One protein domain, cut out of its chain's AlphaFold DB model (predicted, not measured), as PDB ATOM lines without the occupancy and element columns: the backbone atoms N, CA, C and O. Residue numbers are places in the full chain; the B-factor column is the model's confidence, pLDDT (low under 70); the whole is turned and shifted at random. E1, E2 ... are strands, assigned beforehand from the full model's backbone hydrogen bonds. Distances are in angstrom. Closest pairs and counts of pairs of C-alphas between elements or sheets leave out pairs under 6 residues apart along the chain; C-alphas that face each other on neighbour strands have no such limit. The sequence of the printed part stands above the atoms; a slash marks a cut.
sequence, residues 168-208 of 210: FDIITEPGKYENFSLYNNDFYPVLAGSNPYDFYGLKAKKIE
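What this domain is: This is residues 168 to 208 of the 210 residues of an uncharacterized protein of Candidatus Cerribacteria bacterium 'Amazon FNV 2010 28 9' (UniProt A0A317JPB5). Little regular structure is present: a small three-stranded sheet, with the longest strand, E3, between E1 and E2, and with a long stretch with no named element, residues 172 to 187, joining E1 to E2 and a short link joining E2 to E3. The printed part has 41 residues, 14 of them in named strands, in the chain order E1, E2, E3, with no named helix. The class is all strand; the sheet's order is E1, E3, E2, antiparallel throughout. The whole is compact, with a radius of gyration of the C-alphas of 9.5 A, yet elongated, spanning 29 by 17 by 13 A.

How they stand to each other: E3, residues 201 to 207, is the inner strand. Edge strand E2, residues 188 to 190, forms a hairpin with it, at 129 degrees; N 188 and O 204 are within hydrogen-bond range at 2.8 A. Edge strand E1, residues 168 to 171, is antiparallel to E3 at 147 degrees, with N 171 and O 201 at 2.8 A.

Where its parts are: E3 measures 18.8 A, E1 10.4 A and E2 6.5 A. C-alpha 168 begins E1 at (39.403, -31.199, -11.950); C-alpha 207 ends E3 at (49.826, -30.435, -6.775).

The domain as a whole: The C-alphas farthest apart, of Asp 198 and Glu 208, are 29.9 A apart. The printed part has no cut. The link from E1 to E2 is long, 16 residues. Residues 194 to 197 have pLDDT under 70.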
ATOM      1  N   PHE A 168      40.621 -31.286 -12.754       94.06
ATOM      2  CA  PHE A 168      39.403 -31.199 -11.950       94.06
ATOM      3  C   PHE A 168      38.156 -30.813 -12.757       94.06
ATOM      4  O   PHE A 168      37.047 -31.179 -12.358       94.06
ATOM      5  N   ASP A 169      38.307 -30.146 -13.906       93.81
ATOM      6  CA  ASP A 169      37.163 -29.710 -14.712       93.81
ATOM      7  C   ASP A 169      37.492 -29.514 -16.203       93.81
ATOM      8  O   ASP A 169      38.628 -29.732 -16.624       93.81
ATOM      9  N   ILE A 170      36.496 -29.122 -17.002       93.12
ATOM     10  CA  ILE A 170      36.639 -28.749 -18.417       93.12
ATOM     11  C   ILE A 170      36.577 -27.230 -18.620       93.12
ATOM     12  O   ILE A 170      36.041 -26.484 -17.799       93.12
ATOM     13  N   ILE A 171      37.113 -26.765 -19.745       93.38
ATOM     14  CA  ILE A 171      36.983 -25.390 -20.224       93.38
ATOM     15  C   ILE A 171      35.824 -25.338 -21.226       93.38
ATOM     16  O   ILE A 171      35.924 -25.888 -22.321       93.38
ATOM     17  N   THR A 172      34.723 -24.686 -20.854       92.62
ATOM     18  CA  THR A 172      33.526 -24.535 -21.707       92.62
ATOM     19  C   THR A 172      33.510 -23.243 -22.509       92.62
ATOM     20  O   THR A 172      32.826 -23.168 -23.523       92.62
ATOM     21  N   GLU A 173      34.263 -22.236 -22.069       91.12
ATOM     22  CA  GLU A 173      34.288 -20.927 -22.708       91.12
ATOM     23  C   GLU A 173      35.386 -20.855 -23.776       91.12
ATOM     24  O   GLU A 173      36.492 -21.357 -23.551       91.12
ATOM     25  N   PRO A 174      35.122 -20.217 -24.929       90.44
ATOM     26  CA  PRO A 174      36.162 -19.942 -25.905       90.44
ATOM     27  C   PRO A 174      37.171 -18.938 -25.339       90.44
ATOM     28  O   PRO A 174      36.815 -17.962 -24.679       90.44
ATOM     29  N   GLY A 175      38.445 -19.132 -25.661       88.38
ATOM     30  CA  GLY A 175      39.505 -18.250 -25.192       88.38
ATOM     31  C   GLY A 175      40.865 -18.598 -25.776       88.38
ATOM     32  O   GLY A 175      41.036 -19.615 -26.449       88.38
ATOM     33  N   LYS A 176      41.842 -17.726 -25.516       90.50
ATOM     34  CA  LYS A 176      43.256 -18.032 -25.745       90.50
ATOM     35  C   LYS A 176      43.804 -18.657 -24.473       90.50
ATOM     36  O   LYS A 176      43.891 -17.983 -23.448       90.50
ATOM     37  N   TYR A 177      44.138 -19.933 -24.561       93.56
ATOM     38  CA  TYR A 177      44.670 -20.715 -23.459       93.56
ATOM     39  C   TYR A 177      46.064 -21.193 -23.825       93.56
ATOM     40  O   TYR A 177      46.281 -21.692 -24.925       93.56
ATOM     41  N   GLU A 178      46.985 -21.042 -22.887       95.00
ATOM     42  CA  GLU A 178      48.343 -21.552 -22.995       95.00
ATOM     43  C   GLU A 178      48.462 -22.760 -22.065       95.00
ATOM     44  O   GLU A 178      48.158 -22.666 -20.871       95.00
ATOM     45  N   ASN A 179      48.822 -23.914 -22.627       95.44
ATOM     46  CA  ASN A 179      48.911 -25.155 -21.865       95.44
ATOM     47  C   ASN A 179      49.978 -25.032 -20.765       95.44
ATOM     48  O   ASN A 179      51.073 -24.540 -21.005       95.44
ATOM     49  N   PHE A 180      49.650 -25.489 -19.555       96.19
ATOM     50  CA  PHE A 180      50.514 -25.473 -18.364       96.19
ATOM     51  C   PHE A 180      50.917 -24.089 -17.817       96.19
ATOM     52  O   PHE A 180      51.712 -24.034 -16.872       96.19
ATOM     53  N   SER A 181      50.303 -23.004 -18.297       96.50
ATOM     54  CA  SER A 181      50.473 -21.638 -17.775       96.50
ATOM     55  C   SER A 181      49.272 -21.211 -16.918       96.50
ATOM     56  O   SER A 181      48.127 -21.522 -17.236       96.50
ATOM     57  N   LEU A 182      49.511 -20.533 -15.787       96.88
ATOM     58  CA  LEU A 182      48.442 -20.162 -14.847       96.88
ATOM     59  C   LEU A 182      47.498 -19.131 -15.484       96.88
ATOM     60  O   LEU A 182      47.894 -18.000 -15.760       96.88
ATOM     61  N   TYR A 183      46.235 -19.506 -15.675       96.31
ATOM     62  CA  TYR A 183      45.199 -18.673 -16.272       96.31
ATOM     63  C   TYR A 183      44.372 -17.973 -15.189       96.31
ATOM     64  O   TYR A 183      43.780 -18.626 -14.328       96.31
ATOM     65  N   ASN A 184      44.328 -16.636 -15.233       94.19
ATOM     66  CA  ASN A 184      43.542 -15.774 -14.336       94.19
ATOM     67  C   ASN A 184      43.700 -16.070 -12.827       94.19
ATOM     68  O   ASN A 184      42.767 -15.848 -12.059       94.19
ATOM     69  N   ASN A 185      44.873 -16.548 -12.390       94.00
ATOM     70  CA  ASN A 185      45.133 -16.993 -11.011       94.00
ATOM     71  C   ASN A 185      44.189 -18.106 -10.507       94.00
ATOM     72  O   ASN A 185      44.005 -18.245  -9.300       94.00
ATOM     73  N   ASP A 186      43.601 -18.887 -11.416       95.00
ATOM     74  CA  ASP A 186      42.581 -19.892 -11.098       95.00
ATOM     75  C   ASP A 186      43.058 -21.312 -11.445       95.00
ATOM     76  O   ASP A 186      43.225 -22.159 -10.567       95.00
ATOM     77  N   PHE A 187      43.354 -21.577 -12.722       97.31
ATOM     78  CA  PHE A 187      43.691 -22.924 -13.196       97.31
ATOM     79  C   PHE A 187      44.793 -22.929 -14.256       97.31
ATOM     80  O   PHE A 187      45.084 -21.916 -14.879       97.31
ATOM     81  N   TYR A 188      45.383 -24.099 -14.490       97.50
ATOM     82  CA  TYR A 188      46.311 -24.370 -15.583       97.50
ATOM     83  C   TYR A 188      45.549 -25.075 -16.715       97.50
ATOM     84  O   TYR A 188      45.033 -26.175 -16.482       97.50
ATOM     85  N   PRO A 189      45.425 -24.473 -17.911       95.75
ATOM     86  CA  PRO A 189      44.861 -25.145 -19.071       95.75
ATOM     87  C   PRO A 189      45.714 -26.349 -19.471       95.75
ATOM     88  O   PRO A 189      46.940 -26.304 -19.406       95.75
ATOM     89  N   VAL A 190      45.061 -27.426 -19.890       93.44
ATOM     90  CA  VAL A 190      45.703 -28.649 -20.385       93.44
ATOM     91  C   VAL A 190      44.920 -29.152 -21.590       93.44
ATOM     92  O   VAL A 190      43.690 -29.083 -21.588       93.44
ATOM     93  N   LEU A 191      45.607 -29.668 -22.617       89.25
ATOM     94  CA  LEU A 191      44.996 -30.073 -23.893       89.25
ATOM     95  C   LEU A 191      44.173 -28.954 -24.561       89.25
ATOM     96  O   LEU A 191      43.295 -29.223 -25.385       89.25
ATOM     97  N   ALA A 192      44.430 -27.695 -24.210       90.94
ATOM     98  CA  ALA A 192      43.714 -26.567 -24.765       90.94
ATOM     99  C   ALA A 192      44.121 -26.340 -26.225       90.94
ATOM    100  O   ALA A 192      45.295 -26.457 -26.576       90.94
ATOM    101  N   GLY A 193      43.134 -26.065 -27.081       82.19
ATOM    102  CA  GLY A 193      43.333 -25.963 -28.532       82.19
ATOM    103  C   GLY A 193      43.410 -27.311 -29.263       82.19
ATOM    104  O   GLY A 193      43.540 -27.333 -30.487       82.19
ATOM    105  N   SER A 194      43.300 -28.440 -28.550       69.56
ATOM    106  CA  SER A 194      43.085 -29.737 -29.194       69.56
ATOM    107  C   SER A 194      41.612 -29.855 -29.594       69.56
ATOM    108  O   SER A 194      40.718 -29.647 -28.779       69.56
ATOM    109  N   ASN A 195      41.350 -30.184 -30.862       60.59
ATOM    110  CA  ASN A 195      39.997 -30.239 -31.423       60.59
ATOM    111  C   ASN A 195      39.271 -31.615 -31.383       60.59
ATOM    112  O   ASN A 195      38.314 -31.769 -32.140       60.59
ATOM    113  N   PRO A 196      39.664 -32.648 -30.594       60.59
ATOM    114  CA  PRO A 196      38.917 -33.907 -30.589       60.59
ATOM    115  C   PRO A 196      37.718 -33.914 -29.622       60.59
ATOM    116  O   PRO A 196      37.061 -34.948 -29.510       60.59
ATOM    117  N   TYR A 197      37.432 -32.813 -28.915       65.19
ATOM    118  CA  TYR A 197      36.404 -32.752 -27.871       65.19
ATOM    119  C   TYR A 197      35.434 -31.572 -28.054       65.19
ATOM    120  O   TYR A 197      35.814 -30.536 -28.590       65.19
ATOM    121  N   ASP A 198      34.212 -31.692 -27.518       77.94
ATOM    122  CA  ASP A 198      33.186 -30.626 -27.485       77.94
ATOM    123  C   ASP A 198      33.489 -29.510 -26.449       77.94
ATOM    124  O   ASP A 198      32.597 -28.790 -26.003       77.94
ATOM    125  N   PHE A 199      34.744 -29.392 -26.008       86.12
ATOM    126  CA  PHE A 199      35.214 -28.426 -25.014       86.12
ATOM    127  C   PHE A 199      36.589 -27.871 -25.415       86.12
ATOM    128  O   PHE A 199      37.320 -28.494 -26.178       86.12
ATOM    129  N   TYR A 200      36.967 -26.708 -24.879       89.88
ATOM    130  CA  TYR A 200      38.156 -25.957 -25.322       89.88
ATOM    131  C   TYR A 200      39.472 -26.384 -24.658       89.88
ATOM    132  O   TYR A 200      40.543 -25.939 -25.067       89.88
ATOM    133  N   GLY A 201      39.396 -27.224 -23.627       91.94
ATOM    134  CA  GLY A 201      40.521 -27.811 -22.905       91.94
ATOM    135  C   GLY A 201      40.093 -28.321 -21.530       91.94
ATOM    136  O   GLY A 201      38.907 -28.367 -21.198       91.94
ATOM    137  N   LEU A 202      41.067 -28.688 -20.711       93.19
ATOM    138  CA  LEU A 202      40.878 -29.152 -19.342       93.19
ATOM    139  C   LEU A 202      41.415 -28.120 -18.352       93.19
ATOM    140  O   LEU A 202      42.411 -27.450 -18.617       93.19
ATOM    141  N   LYS A 203      40.771 -28.022 -17.188       95.25
ATOM    142  CA  LYS A 203      41.252 -27.244 -16.046       95.25
ATOM    143  C   LYS A 203      42.019 -28.151 -15.097       95.25
ATOM    144  O   LYS A 203      41.469 -29.143 -14.602       95.25
ATOM    145  N   ALA A 204      43.261 -27.785 -14.808       96.94
ATOM    146  CA  ALA A 204      44.097 -28.484 -13.849       96.94
ATOM    147  C   ALA A 204      44.644 -27.549 -12.768       96.94
ATOM    148  O   ALA A 204      44.724 -26.334 -12.940       96.94
ATOM    149  N   LYS A 205      45.039 -28.127 -11.636       96.88
ATOM    150  CA  LYS A 205      45.772 -27.445 -10.563       96.88
ATOM    151  C   LYS A 205      47.106 -28.150 -10.351       96.88
ATOM    152  O   LYS A 205      47.167 -29.377 -10.424       96.88
ATOM    153  N   LYS A 206      48.161 -27.390 -10.073       96.56
ATOM    154  CA  LYS A 206      49.454 -27.963  -9.696       96.56
ATOM    155  C   LYS A 206      49.362 -28.531  -8.278       96.56
ATOM    156  O   LYS A 206      48.800 -27.879  -7.399       96.56
ATOM    157  N   ILE A 207      49.866 -29.742  -8.068       94.81
ATOM    158  CA  ILE A 207      49.826 -30.435  -6.775       94.81
ATOM    159  C   ILE A 207      51.164 -31.092  -6.451       94.81
ATOM    160  O   ILE A 207      51.949 -31.407  -7.341       94.81
ATOM    161  N   GLU A 208      51.375 -31.360  -5.166       89.69
ATOM    162  CA  GLU A 208      52.417 -32.263  -4.688       89.69
ATOM    163  C   GLU A 208      51.771 -33.621  -4.400       89.69
ATOM    164  O   GLU A 208      50.890 -33.742  -3.545       89.69
TER     165      GLU A 208